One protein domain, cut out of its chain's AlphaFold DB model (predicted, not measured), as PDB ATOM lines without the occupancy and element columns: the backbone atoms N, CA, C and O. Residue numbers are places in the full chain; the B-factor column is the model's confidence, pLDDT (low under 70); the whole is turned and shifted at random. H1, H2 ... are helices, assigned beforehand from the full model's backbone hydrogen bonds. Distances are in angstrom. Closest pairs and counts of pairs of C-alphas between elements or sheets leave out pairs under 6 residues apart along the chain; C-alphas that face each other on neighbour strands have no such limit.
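Overview. This is residues 160 to 264 of the 355 residues of an uncharacterized protein of Xanthomonadaceae bacterium SCN 69-123 (UniProt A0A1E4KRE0). A long rod in which one long helix, H2, has two shorter helices, H1 and H3, laid nearly end to end along one side of it. H1 and H2 form a helical hairpin over one part of H2; H3 packs on a later part of H2, after a long link folds back, and reaches past the end of H2. The printed part has 105 residues with three named helices, in the order H1, H2, H3, and no named strand, and its class is all helix. It is extended, with a radius of gyration of the C-alphas of 20.6 A and spans of 72 by 19 by 15 A.

Arrangement. H1, residues 165 to 185, touches H2, residues 191 to 229, closest at the C-alphas of Leu 179 and Ala 199, 6.3 A apart. They run opposite ways at a shallow tilt of 16 degrees, a hairpin with a tight link, and H2 touches H1 with residues 192 to 210 alone. With residues 217 to 228 alone, H2 touches H3, residues 244 to 264; the closest C-alphas are those of Ala 221 and Leu 249, 6.4 A apart. H2 and H3 run the same way at a shallow tilt of 11 degrees. H1 and H3 are close but not clearly touching, the closest C-alphas being those of Leu 165 and Ser 244, 7.9 A apart. In H1, H2 and H3 every O i to N i+4 pair is within hydrogen-bond range.

Along the chain. H1 begins at C-alpha 165, (208.272, 227.798, 200.153), and is 30.4 A long from first to last C-alpha. H2 begins at C-alpha 191, (237.956, 222.809, 212.232), and is 56.5 A long. H3 is 30.3 A long and ends at C-alpha 264, (177.744, 216.431, 182.841).

Size, cuts and confidence. The C-alphas farthest apart, those of Glu 188 and Gln 264, are 71.9 A apart. The printed part has no cut. The link from H2 to H3, residues 230 to 243, is long. The mean pLDDT of the printed part is 79.2, and residues 160 to 163 and 240 to 242 are under 70.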
ATOM      1  N   LEU A 160     210.133 222.325 209.996       61.16
ATOM      2  CA  LEU A 160     210.536 222.672 208.623       61.16
ATOM      3  C   LEU A 160     209.459 222.318 207.581       61.16
ATOM      4  O   LEU A 160     209.377 222.919 206.503       61.16
ATOM      5  N   TRP A 161     208.584 221.358 207.891       59.53
ATOM      6  CA  TRP A 161     207.505 220.952 206.991       59.53
ATOM      7  C   TRP A 161     206.337 221.945 206.956       59.53
ATOM      8  O   TRP A 161     205.653 222.027 205.931       59.53
ATOM      9  N   LEU A 162     206.168 222.748 208.008       62.44
ATOM     10  CA  LEU A 162     205.138 223.788 208.125       62.44
ATOM     11  C   LEU A 162     205.538 225.109 207.451       62.44
ATOM     12  O   LEU A 162     204.683 225.942 207.158       62.44
ATOM     13  N   LEU A 163     206.827 225.300 207.173       69.19
ATOM     14  CA  LEU A 163     207.333 226.515 206.545       69.19
ATOM     15  C   LEU A 163     206.876 226.627 205.094       69.19
ATOM     16  O   LEU A 163     206.945 225.655 204.337       69.19
ATOM     17  N   ASN A 164     206.451 227.830 204.698       70.06
ATOM     18  CA  ASN A 164     206.127 228.141 203.311       70.06
ATOM     19  C   ASN A 164     207.382 228.066 202.419       70.06
ATOM     20  O   ASN A 164     208.518 228.089 202.898       70.06
ATOM     21  N   LEU A 165     207.174 227.978 201.102       72.88
ATOM     22  CA  LEU A 165     208.272 227.798 200.153       72.88
ATOM     23  C   LEU A 165     209.338 228.907 200.261       72.88
ATOM     24  O   LEU A 165     210.530 228.625 200.208       72.88
ATOM     25  N   ARG A 166     208.919 230.157 200.503       77.12
ATOM     26  CA  ARG A 166     209.829 231.299 200.688       77.12
ATOM     27  C   ARG A 166     210.726 231.129 201.913       77.12
ATOM     28  O   ARG A 166     211.933 231.279 201.795       77.12
ATOM     29  N   ALA A 167     210.160 230.781 203.064       77.38
ATOM     30  CA  ALA A 167     210.908 230.569 204.301       77.38
ATOM     31  C   ALA A 167     211.928 229.429 204.164       77.38
ATOM     32  O   ALA A 167     213.020 229.517 204.716       77.38
ATOM     33  N   ARG A 168     211.613 228.396 203.371       76.69
ATOM     34  CA  ARG A 168     212.561 227.317 203.048       76.69
ATOM     35  C   ARG A 168     213.737 227.816 202.215       76.69
ATOM     36  O   ARG A 168     214.876 227.532 202.569       76.69
ATOM     37  N   PHE A 169     213.473 228.592 201.162       77.62
ATOM     38  CA  PHE A 169     214.532 229.238 200.378       77.62
ATOM     39  C   PHE A 169     215.400 230.154 201.249       77.62
ATOM     40  O   PHE A 169     216.622 230.104 201.150       77.62
ATOM     41  N   PHE A 170     214.786 230.936 202.143       81.00
ATOM     42  CA  PHE A 170     215.516 231.800 203.070       81.00
ATOM     43  C   PHE A 170     216.382 231.017 204.055       81.00
ATOM     44  O   PHE A 170     217.526 231.399 204.254       81.00
ATOM     45  N   LEU A 171     215.891 229.921 204.639       76.38
ATOM     46  CA  LEU A 171     216.699 229.077 205.526       76.38
ATOM     47  C   LEU A 171     217.869 228.422 204.791       76.38
ATOM     48  O   LEU A 171     218.977 228.393 205.322       76.38
ATOM     49  N   ALA A 172     217.644 227.946 203.564       74.94
ATOM     50  CA  ALA A 172     218.711 227.393 202.737       74.94
ATOM     51  C   ALA A 172     219.776 228.460 202.420       74.94
ATOM     52  O   ALA A 172     220.965 228.220 202.617       74.94
ATOM     53  N   ALA A 173     219.358 229.661 202.006       80.12
ATOM     54  CA  ALA A 173     220.263 230.773 201.720       80.12
ATOM     55  C   ALA A 173     221.001 231.269 202.976       80.12
ATOM     56  O   ALA A 173     222.212 231.474 202.939       80.12
ATOM     57  N   ALA A 174     220.298 231.411 204.102       79.25
ATOM     58  CA  ALA A 174     220.879 231.806 205.381       79.25
ATOM     59  C   ALA A 174     221.915 230.787 205.873       79.25
ATOM     60  O   ALA A 174     222.960 231.192 206.373       79.25
ATOM     61  N   GLY A 175     221.676 229.486 205.672       73.75
ATOM     62  CA  GLY A 175     222.653 228.436 205.970       73.75
ATOM     63  C   GLY A 175     223.943 228.578 205.155       73.75
ATOM     64  O   GLY A 175     225.036 228.474 205.709       73.75
ATOM     65  N   VAL A 176     223.832 228.891 203.858       75.44
ATOM     66  CA  VAL A 176     224.992 229.136 202.979       75.44
ATOM     67  C   VAL A 176     225.750 230.404 203.386       75.44
ATOM     68  O   VAL A 176     226.978 230.403 203.434       75.44
ATOM     69  N   ILE A 177     225.036 231.481 203.724       80.56
ATOM     70  CA  ILE A 177     225.644 232.746 204.168       80.56
ATOM     71  C   ILE A 177     226.356 232.569 205.515       80.56
ATOM     72  O   ILE A 177     227.493 233.009 205.666       80.56
ATOM     73  N   ALA A 178     225.719 231.896 206.479       74.00
ATOM     74  CA  ALA A 178     226.305 231.613 207.788       74.00
ATOM     75  C   ALA A 178     227.574 230.758 207.668       74.00
ATOM     76  O   ALA A 178     228.557 231.023 208.359       74.00
ATOM     77  N   LEU A 179     227.592 229.792 206.742       73.00
ATOM     78  CA  LEU A 179     228.801 229.047 206.401       73.00
ATOM     79  C   LEU A 179     229.902 229.965 205.854       73.00
ATOM     80  O   LEU A 179     231.039 229.893 206.314       73.00
ATOM     81  N   GLY A 180     229.575 230.826 204.886       75.31
ATOM     82  CA  GLY A 180     230.530 231.775 204.306       75.31
ATOM     83  C   GLY A 180     231.143 232.707 205.354       75.31
ATOM     84  O   GLY A 180     232.352 232.922 205.366       75.31
ATOM     85  N   LEU A 181     230.329 233.195 206.291       77.19
ATOM     86  CA  LEU A 181     230.774 234.016 207.421       77.19
ATOM     87  C   LEU A 181     231.656 233.240 208.404       77.19
ATOM     88  O   LEU A 181     232.711 233.739 208.792       77.19
ATOM     89  N   ALA A 182     231.275 232.014 208.770       70.00
ATOM     90  CA  ALA A 182     232.093 231.157 209.628       70.00
ATOM     91  C   ALA A 182     233.473 230.893 209.003       70.00
ATOM     92  O   ALA A 182     234.481 230.888 209.706       70.00
ATOM     93  N   LEU A 183     233.536 230.748 207.677       71.12
ATOM     94  CA  LEU A 183     234.781 230.547 206.936       71.12
ATOM     95  C   LEU A 183     235.719 231.750 206.946       71.12
ATOM     96  O   LEU A 183     236.933 231.562 206.964       71.12
ATOM     97  N   ILE A 184     235.163 232.961 206.923       77.25
ATOM     98  CA  ILE A 184     235.934 234.205 206.992       77.25
ATOM     99  C   ILE A 184     236.460 234.424 208.417       77.25
ATOM    100  O   ILE A 184     237.594 234.860 208.595       77.25
ATOM    101  N   LEU A 185     235.654 234.098 209.435       76.81
ATOM    102  CA  LEU A 185     235.959 234.391 210.838       76.81
ATOM    103  C   LEU A 185     236.890 233.370 211.516       76.81
ATOM    104  O   LEU A 185     237.578 233.734 212.465       76.81
ATOM    105  N   LEU A 186     236.930 232.108 211.066       73.06
ATOM    106  CA  LEU A 186     237.654 231.024 211.755       73.06
ATOM    107  C   LEU A 186     239.112 230.795 211.308       73.06
ATOM    108  O   LEU A 186     239.762 229.911 211.856       73.06
ATOM    109  N   GLY A 187     239.655 231.561 210.357       70.19
ATOM    110  CA  GLY A 187     241.076 231.471 209.970       70.19
ATOM    111  C   GLY A 187     241.562 230.071 209.527       70.19
ATOM    112  O   GLY A 187     240.782 229.224 209.094       70.19
ATOM    113  N   GLU A 188     242.873 229.808 209.607       70.31
ATOM    114  CA  GLU A 188     243.532 228.532 209.239       70.31
ATOM    115  C   GLU A 188     243.474 227.498 210.388       70.31
ATOM    116  O   GLU A 188     244.490 226.991 210.865       70.31
ATOM    117  N   HIS A 189     242.279 227.188 210.892       77.56
ATOM    118  CA  HIS A 189     242.093 226.145 211.906       77.56
ATOM    119  C   HIS A 189     241.635 224.821 211.284       77.56
ATOM    120  O   HIS A 189     240.827 224.803 210.358       77.56
ATOM    121  N   ALA A 190     242.078 223.685 211.839       73.69
ATOM    122  CA  ALA A 190     241.695 222.345 211.367       73.69
ATOM    123  C   ALA A 190     240.166 222.110 211.354       73.69
ATOM    124  O   ALA A 190     239.652 221.342 210.542       73.69
ATOM    125  N   ALA A 191     239.419 222.826 212.203       76.19
ATOM    126  CA  ALA A 191     237.956 222.809 212.232       76.19
ATOM    127  C   ALA A 191     237.300 223.376 210.951       76.19
ATOM    128  O   ALA A 191     236.144 223.062 210.664       76.19
ATOM    129  N   ARG A 192     238.027 224.169 210.148       75.81
ATOM    130  CA  ARG A 192     237.526 224.806 208.921       75.81
ATOM    131  C   ARG A 192     237.068 223.794 207.871       75.81
ATOM    132  O   ARG A 192     236.021 223.990 207.261       75.81
ATOM    133  N   TRP A 193     237.811 222.704 207.686       77.12
ATOM    134  CA  TRP A 193     237.473 221.666 206.704       77.12
ATOM    135  C   TRP A 193     236.222 220.875 207.093       77.12
ATOM    136  O   TRP A 193     235.393 220.576 206.234       77.12
ATOM    137  N   TRP A 194     236.031 220.613 208.388       79.75
ATOM    138  CA  TRP A 194     234.817 219.975 208.904       79.75
ATOM    139  C   TRP A 194     233.585 220.867 208.740       79.75
ATOM    140  O   TRP A 194     232.530 220.384 208.329       79.75
ATOM    141  N   LEU A 195     233.721 222.175 208.984       76.69
ATOM    142  CA  LEU A 195     232.639 223.139 208.770       76.69
ATOM    143  C   LEU A 195     232.293 223.303 207.282       76.69
ATOM    144  O   LEU A 195     231.115 223.281 206.931       76.69
ATOM    145  N   LEU A 196     233.303 223.378 206.403       75.25
ATOM    146  CA  LEU A 196     233.130 223.373 204.943       75.25
ATOM    147  C   LEU A 196     232.384 222.135 204.459       75.25
ATOM    148  O   LEU A 196     231.405 222.259 203.722       75.25
ATOM    149  N   GLY A 197     232.838 220.951 204.872       78.94
ATOM    150  CA  GLY A 197     232.224 219.684 204.492       78.94
ATOM    151  C   GLY A 197     230.785 219.581 204.993       78.94
ATOM    152  O   GLY A 197     229.880 219.307 204.206       78.94
ATOM    153  N   GLY A 198     230.553 219.874 206.276       80.44
ATOM    154  CA  GLY A 198     229.230 219.783 206.894       80.44
ATOM    155  C   GLY A 198     228.207 220.721 206.259       80.44
ATOM    156  O   GLY A 198     227.089 220.312 205.948       80.44
ATOM    157  N   ALA A 199     228.585 221.966 205.996       74.06
ATOM    158  CA  ALA A 199     227.651 222.925 205.430       74.06
ATOM    159  C   ALA A 199     227.493 222.800 203.907       74.06
ATOM    160  O   ALA A 199     226.403 223.057 203.399       74.06
ATOM    161  N   SER A 200     228.510 222.317 203.183       76.38
ATOM    162  CA  SER A 200     228.339 221.909 201.779       76.38
ATOM    163  C   SER A 200     227.372 220.727 201.672       76.38
ATOM    164  O   SER A 200     226.462 220.750 200.846       76.38
ATOM    165  N   ALA A 201     227.498 219.728 202.556       80.69
ATOM    166  CA  ALA A 201     226.558 218.611 202.637       80.69
ATOM    167  C   ALA A 201     225.138 219.082 202.993       80.69
ATOM    168  O   ALA A 201     224.174 218.649 202.364       80.69
ATOM    169  N   PHE A 202     224.996 220.017 203.939       78.62
ATOM    170  CA  PHE A 202     223.703 220.610 204.289       78.62
ATOM    171  C   PHE A 202     223.078 221.395 203.126       78.62
ATOM    172  O   PHE A 202     221.877 221.264 202.879       78.62
ATOM    173  N   ALA A 203     223.868 222.185 202.394       76.31
ATOM    174  CA  ALA A 203     223.400 222.935 201.231       76.31
ATOM    175  C   ALA A 203     222.948 221.996 200.104       76.31
ATOM    176  O   ALA A 203     221.860 222.179 199.559       76.31
ATOM    177  N   LEU A 204     223.729 220.950 199.807       81.25
ATOM    178  CA  LEU A 204     223.373 219.926 198.822       81.25
ATOM    179  C   LEU A 204     222.117 219.156 199.231       81.25
ATOM    180  O   LEU A 204     221.220 218.980 198.409       81.25
ATOM    181  N   TYR A 205     222.007 218.753 200.500       82.81
ATOM    182  CA  TYR A 205     220.811 218.095 201.023       82.81
ATOM    183  C   TYR A 205     219.584 219.006 200.939       82.81
ATOM    184  O   TYR A 205     218.534 218.575 200.470       82.81
ATOM    185  N   SER A 206     219.714 220.273 201.337       78.00
ATOM    186  CA  SER A 206     218.625 221.252 201.289       78.00
ATOM    187  C   SER A 206     218.173 221.521 199.853       78.00
ATOM    188  O   SER A 206     216.972 221.563 199.589       78.00
ATOM    189  N   ALA A 207     219.118 221.656 198.917       79.62
ATOM    190  CA  ALA A 207     218.832 221.829 197.496       79.62
ATOM    191  C   ALA A 207     218.158 220.586 196.897       79.62
ATOM    192  O   ALA A 207     217.147 220.713 196.206       79.62
ATOM    193  N   TRP A 208     218.669 219.389 197.198       84.62
ATOM    194  CA  TRP A 208     218.073 218.124 196.767       84.62
ATOM    195  C   TRP A 208     216.659 217.949 197.331       84.62
ATOM    196  O   TRP A 208     215.726 217.703 196.573       84.62
ATOM    197  N   TRP A 209     216.468 218.159 198.635       83.31
ATOM    198  CA  TRP A 209     215.167 218.058 199.296       83.31
ATOM    199  C   TRP A 209     214.145 219.040 198.711       83.31
ATOM    200  O   TRP A 209     213.018 218.650 198.398       83.31
ATOM    201  N   LEU A 210     214.538 220.300 198.509       80.75
ATOM    202  CA  LEU A 210     213.667 221.319 197.927       80.75
ATOM    203  C   LEU A 210     213.333 221.013 196.461       80.75
ATOM    204  O   LEU A 210     212.188 221.184 196.045       80.75
ATOM    205  N   SER A 211     214.312 220.521 195.697       82.75
ATOM    206  CA  SER A 211     214.116 220.074 194.317       82.75
ATOM    207  C   SER A 211     213.116 218.920 194.241       82.75
ATOM    208  O   SER A 211     212.195 218.971 193.424       82.75
ATOM    209  N   GLN A 212     213.229 217.929 195.130       82.69
ATOM    210  CA  GLN A 212     212.293 216.806 195.207       82.69
ATOM    211  C   GLN A 212     210.879 217.263 195.602       82.69
ATOM    212  O   GLN A 212     209.908 216.861 194.962       82.69
ATOM    213  N   ASP A 213     210.740 218.148 196.596       78.44
ATOM    214  CA  ASP A 213     209.431 218.669 197.026       78.44
ATOM    215  C   ASP A 213     208.738 219.484 195.922       78.44
ATOM    216  O   ASP A 213     207.547 219.287 195.670       78.44
ATOM    217  N   ILE A 214     209.460 220.370 195.227       81.81
ATOM    218  CA  ILE A 214     208.895 221.165 194.126       81.81
ATOM    219  C   ILE A 214     208.552 220.263 192.934       81.81
ATOM    220  O   ILE A 214     207.432 220.323 192.424       81.81
ATOM    221  N   SER A 215     209.488 219.413 192.502       85.44
ATOM    222  CA  SER A 215     209.317 218.568 191.313       85.44
ATOM    223  C   SER A 215     208.176 217.574 191.490       85.44
ATOM    224  O   SER A 215     207.329 217.463 190.606       85.44
ATOM    225  N   GLY A 216     208.087 216.913 192.648       84.56
ATOM    226  CA  GLY A 216     206.998 215.982 192.938       84.56
ATOM    227  C   GLY A 216     205.623 216.658 192.892       84.56
ATOM    228  O   GLY A 216     204.669 216.106 192.351       84.56
ATOM    229  N   ARG A 217     205.507 217.899 193.379       81.69
ATOM    230  CA  ARG A 217     204.233 218.640 193.338       81.69
ATOM    231  C   ARG A 217     203.883 219.153 191.948       81.69
ATOM    232  O   ARG A 217     202.712 219.136 191.576       81.69
ATOM    233  N   LEU A 218     204.873 219.599 191.179       86.12
ATOM    234  CA  LEU A 218     204.656 219.963 189.781       86.12
ATOM    235  C   LEU A 218     204.213 218.747 188.965       86.12
ATOM    236  O   LEU A 218     203.326 218.879 188.130       86.12
ATOM    237  N   GLN A 219     204.742 217.556 189.255       88.50
ATOM    238  CA  GLN A 219     204.268 216.315 188.642       88.50
ATOM    239  C   GLN A 219     202.801 216.019 188.979       88.50
ATOM    240  O   GLN A 219     202.064 215.627 188.080       88.50
ATOM    241  N   ILE A 220     202.345 216.276 190.214       87.06
ATOM    242  CA  ILE A 220     200.916 216.172 190.574       87.06
ATOM    243  C   ILE A 220     200.076 217.143 189.735       87.06
ATOM    244  O   ILE A 220     199.059 216.742 189.177       87.06
ATOM    245  N   ALA A 221     200.505 218.402 189.600       87.94
ATOM    246  CA  ALA A 221     199.792 219.385 188.780       87.94
ATOM    247  C   ALA A 221     199.743 218.974 187.296       87.94
ATOM    248  O   ALA A 221     198.695 219.056 186.662       87.94
ATOM    249  N   VAL A 222     200.855 218.482 186.742       90.19
ATOM    250  CA  VAL A 222     200.918 217.978 185.360       90.19
ATOM    251  C   VAL A 222     200.022 216.752 185.175       90.19
ATOM    252  O   VAL A 222     199.327 216.658 184.164       90.19
ATOM    253  N   ALA A 223     199.998 215.827 186.136       90.25
ATOM    254  CA  ALA A 223     199.091 214.685 186.111       90.25
ATOM    255  C   ALA A 223     197.627 215.147 186.123       90.25
ATOM    256  O   ALA A 223     196.850 214.701 185.283       90.25
ATOM    257  N   ALA A 224     197.275 216.109 186.984       88.06
ATOM    258  CA  ALA A 224     195.943 216.712 187.031       88.06
ATOM    259  C   ALA A 224     195.512 217.269 185.667       88.06
ATOM    260  O   ALA A 224     194.417 216.975 185.194       88.06
ATOM    261  N   PHE A 225     196.391 218.021 184.995       89.94
ATOM    262  CA  PHE A 225     196.119 218.528 183.649       89.94
ATOM    263  C   PHE A 225     195.873 217.408 182.636       89.94
ATOM    264  O   PHE A 225     194.989 217.546 181.795       89.94
ATOM    265  N   ARG A 226     196.613 216.294 182.713       91.38
ATOM    266  CA  ARG A 226     196.391 215.138 181.829       91.38
ATOM    267  C   ARG A 226     195.033 214.481 182.074       91.38
ATOM    268  O   ARG A 226     194.359 214.175 181.098       91.38
ATOM    269  N   HIS A 227     194.620 214.309 183.331       90.62
ATOM    270  CA  HIS A 227     193.289 213.784 183.668       90.62
ATOM    271  C   HIS A 227     192.178 214.693 183.126       90.62
ATOM    272  O   HIS A 227     191.317 214.237 182.378       90.62
ATOM    273  N   ILE A 228     192.274 215.999 183.386       89.81
ATOM    274  CA  ILE A 228     191.320 217.001 182.885       89.81
ATOM    275  C   ILE A 228     191.256 216.986 181.351       89.81
ATOM    276  O   ILE A 228     190.165 217.006 180.783       89.81
ATOM    277  N   ALA A 229     192.405 216.926 180.670       89.31
ATOM    278  CA  ALA A 229     192.470 216.867 179.210       89.31
ATOM    279  C   ALA A 229     191.896 215.559 178.638       89.31
ATOM    280  O   ALA A 229     191.345 215.565 177.541       89.31
ATOM    281  N   ALA A 230     191.989 214.453 179.379       90.44
ATOM    282  CA  ALA A 230     191.370 213.178 179.029       90.44
ATOM    283  C   ALA A 230     189.857 213.127 179.335       90.44
ATOM    284  O   ALA A 230     189.210 212.124 179.034       90.44
ATOM    285  N   GLY A 231     189.284 214.184 179.923       87.25
ATOM    286  CA  GLY A 231     187.878 214.233 180.336       87.25
ATOM    287  C   GLY A 231     187.585 213.522 181.662       87.25
ATOM    288  O   GLY A 231     186.419 213.303 181.990       87.25
ATOM    289  N   ASP A 232     188.622 213.161 182.420       87.50
ATOM    290  CA  ASP A 232     188.514 212.632 183.777       87.50
ATOM    291  C   ASP A 232     188.538 213.790 184.785       87.50
ATOM    292  O   ASP A 232     189.583 214.341 185.143       87.50
ATOM    293  N   TYR A 233     187.348 214.174 185.243       86.06
ATOM    294  CA  TYR A 233     187.152 215.244 186.225       86.06
ATOM    295  C   TYR A 233     186.986 214.718 187.655       86.06
ATOM    296  O   TYR A 233     186.663 215.484 188.566       86.06
ATOM    297  N   ASP A 234     187.209 213.421 187.858       78.12
ATOM    298  CA  ASP A 234     186.907 212.735 189.110       78.12
ATOM    299  C   ASP A 234     188.177 212.303 189.849       78.12
ATOM    300  O   ASP A 234     188.119 211.979 191.035       78.12
ATOM    301  N   SER A 235     189.336 212.363 189.185       79.62
ATOM    302  CA  SER A 235     190.627 212.044 189.792       79.62
ATOM    303  C   SER A 235     190.913 212.912 191.033       79.62
ATOM    304  O   SER A 235     190.825 214.144 190.943       79.62
ATOM    305  N   PRO A 236     191.311 212.323 192.176       72.12
ATOM    306  CA  PRO A 236     191.567 213.070 193.401       72.12
ATOM    307  C   PRO A 236     192.791 213.986 193.272       72.12
ATOM    308  O   PRO A 236     193.860 213.564 192.829       72.12
ATOM    309  N   LEU A 237     192.653 215.235 193.730       78.50
ATOM    310  CA  LEU A 237     193.729 216.228 193.760       78.50
ATOM    311  C   LEU A 237     194.062 216.627 195.205       78.50
ATOM    312  O   LEU A 237     193.280 217.338 195.840       78.50
ATOM    313  N   PRO A 238     195.214 216.190 195.752       71.50
ATOM    314  CA  PRO A 238     195.580 216.485 197.130       71.50
ATOM    315  C   PRO A 238     196.032 217.944 197.284       71.50
ATOM    316  O   PRO A 238     197.171 218.306 196.978       71.50
ATOM    317  N   VAL A 239     195.151 218.790 197.820       72.25
ATOM    318  CA  VAL A 239     195.452 220.185 198.168       72.25
ATOM    319  C   VAL A 239     195.807 220.280 199.653       72.25
ATOM    320  O   VAL A 239     194.977 220.574 200.506       72.25
ATOM    321  N   ASN A 240     197.078 220.024 199.974       67.75
ATOM    322  CA  ASN A 240     197.521 219.868 201.368       67.75
ATOM    323  C   ASN A 240     198.343 221.056 201.914       67.75
ATOM    324  O   ASN A 240     198.937 220.934 202.989       67.75
ATOM    325  N   ARG A 241     198.459 222.175 201.178       67.50
ATOM    326  CA  ARG A 241     199.291 223.336 201.555       67.50
ATOM    327  C   ARG A 241     198.709 224.674 201.118       67.50
ATOM    328  O   ARG A 241     198.014 224.774 200.112       67.50
ATOM    329  N   ASP A 242     199.150 225.703 201.832       68.31
ATOM    330  CA  ASP A 242     198.691 227.089 201.714       68.31
ATOM    331  C   ASP A 242     199.676 228.012 200.972       68.31
ATOM    332  O   ASP A 242     199.543 229.237 201.001       68.31
ATOM    333  N   ASP A 243     200.686 227.445 200.311       74.25
ATOM    334  CA  ASP A 243     201.682 228.194 199.542       74.25
ATOM    335  C   ASP A 243     201.277 228.385 198.069       74.25
ATOM    336  O   ASP A 243     200.189 228.003 197.643       74.25
ATOM    337  N   SER A 244     202.144 229.027 197.279       77.69
ATOM    338  CA  SER A 244     201.867 229.329 195.870       77.69
ATOM    339  C   SER A 244     201.568 228.082 195.032       77.69
ATOM    340  O   SER A 244     200.705 228.142 194.166       77.69
ATOM    341  N   ILE A 245     202.233 226.953 195.307       79.94
ATOM    342  CA  ILE A 245     201.963 225.687 194.609       79.94
ATOM    343  C   ILE A 245     200.593 225.157 195.031       79.94
ATOM    344  O   ILE A 245     199.796 224.764 194.183       79.94
ATOM    345  N   GLY A 246     200.287 225.218 196.331       79.19
ATOM    346  CA  GLY A 246     198.952 224.927 196.841       79.19
ATOM    347  C   GLY A 246     197.866 225.741 196.136       79.19
ATOM    348  O   GLY A 246     196.863 225.174 195.721       79.19
ATOM    349  N   LYS A 247     198.078 227.047 195.925       79.00
ATOM    350  CA  LYS A 247     197.119 227.919 195.217       79.00
ATOM    351  C   LYS A 247     196.900 227.503 193.760       79.00
ATOM    352  O   LYS A 247     195.769 227.555 193.289       79.00
ATOM    353  N   VAL A 248     197.946 227.061 193.058       84.25
ATOM    354  CA  VAL A 248     197.810 226.521 191.692       84.25
ATOM    355  C   VAL A 248     196.984 225.234 191.703       84.25
ATOM    356  O   VAL A 248     196.050 225.105 190.918       84.25
ATOM    357  N   LEU A 249     197.272 224.312 192.627       84.19
ATOM    358  CA  LEU A 249     196.499 223.075 192.781       84.19
ATOM    359  C   LEU A 249     195.035 223.350 193.164       84.19
ATOM    360  O   LEU A 249     194.144 222.663 192.676       84.19
ATOM    361  N   MET A 250     194.771 224.382 193.974       78.94
ATOM    362  CA  MET A 250     193.412 224.848 194.279       78.94
ATOM    363  C   MET A 250     192.689 225.342 193.027       78.94
ATOM    364  O   MET A 250     191.560 224.932 192.785       78.94
ATOM    365  N   GLY A 251     193.332 226.194 192.222       82.31
ATOM    366  CA  GLY A 251     192.752 226.673 190.966       82.31
ATOM    367  C   GLY A 251     192.449 225.524 190.001       82.31
ATOM    368  O   GLY A 251     191.368 225.477 189.417       82.31
ATOM    369  N   LEU A 252     193.359 224.549 189.912       86.94
ATOM    370  CA  LEU A 252     193.158 223.316 189.150       86.94
ATOM    371  C   LEU A 252     191.963 222.506 189.656       86.94
ATOM    372  O   LEU A 252     191.147 222.072 188.850       86.94
ATOM    373  N   GLN A 253     191.826 222.339 190.971       82.81
ATOM    374  CA  GLN A 253     190.696 221.636 191.573       82.81
ATOM    375  C   GLN A 253     189.369 222.365 191.317       82.81
ATOM    376  O   GLN A 253     188.390 221.728 190.932       82.81
ATOM    377  N   SER A 254     189.324 223.694 191.462       81.56
ATOM    378  CA  SER A 254     188.143 224.495 191.110       81.56
ATOM    379  C   SER A 254     187.764 224.329 189.637       81.56
ATOM    380  O   SER A 254     186.589 224.135 189.322       81.56
ATOM    381  N   MET A 255     188.750 224.357 188.736       85.88
ATOM    382  CA  MET A 255     188.536 224.161 187.302       85.88
ATOM    383  C   MET A 255     188.037 222.745 186.990       85.88
ATOM    384  O   MET A 255     187.079 222.599 186.236       85.88
ATOM    385  N   GLN A 256     188.631 221.716 187.598       85.75
ATOM    386  CA  GLN A 256     188.219 220.319 187.447       85.75
ATOM    387  C   GLN A 256     186.753 220.123 187.860       85.75
ATOM    388  O   GLN A 256     185.971 219.563 187.096       85.75
ATOM    389  N   VAL A 257     186.361 220.646 189.030       80.12
ATOM    390  CA  VAL A 257     184.975 220.579 189.526       80.12
ATOM    391  C   VAL A 257     184.015 221.286 188.568       80.12
ATOM    392  O   VAL A 257     182.938 220.763 188.282       80.12
ATOM    393  N   ARG A 258     184.402 222.459 188.047       82.81
ATOM    394  CA  ARG A 258     183.567 223.245 187.131       82.81
ATOM    395  C   ARG A 258     183.378 222.572 185.777       82.81
ATOM    396  O   ARG A 258     182.240 222.391 185.360       82.81
ATOM    397  N   LEU A 259     184.466 222.154 185.135       86.69
ATOM    398  CA  LEU A 259     184.419 221.471 183.840       86.69
ATOM    399  C   LEU A 259     183.691 220.128 183.933       86.69
ATOM    400  O   LEU A 259     182.900 219.798 183.048       86.69
ATOM    401  N   GLY A 260     183.911 219.377 185.016       83.25
ATOM    402  CA  GLY A 260     183.180 218.141 185.277       83.25
ATOM    403  C   GLY A 260     181.677 218.372 185.350       83.25
ATOM    404  O   GLY A 260     180.911 217.637 184.727       83.25
ATOM    405  N   PHE A 261     181.247 219.434 186.035       81.62
ATOM    406  CA  PHE A 261     179.841 219.821 186.074       81.62
ATOM    407  C   PHE A 261     179.300 220.244 184.706       81.62
ATOM    408  O   PHE A 261     178.309 219.669 184.265       81.62
ATOM    409  N   GLU A 262     179.939 221.197 184.025       83.81
ATOM    410  CA  GLU A 262     179.467 221.708 182.729       83.81
ATOM    411  C   GLU A 262     179.350 220.580 181.695       83.81
ATOM    412  O   GLU A 262     178.363 220.491 180.964       83.81
ATOM    413  N   THR A 263     180.311 219.652 181.694       85.56
ATOM    414  CA  THR A 263     180.295 218.472 180.822       85.56
ATOM    415  C   THR A 263     179.123 217.547 181.144       85.56
ATOM    416  O   THR A 263     178.440 217.073 180.235       85.56
ATOM    417  N   GLN A 264     178.868 217.273 182.426       78.88
ATOM    418  CA  GLN A 264     177.744 216.431 182.841       78.88
ATOM    419  C   GLN A 264     176.396 217.100 182.554       78.88
ATOM    420  O   GLN A 264     175.475 216.443 182.074       78.88
TER     421      GLN A 264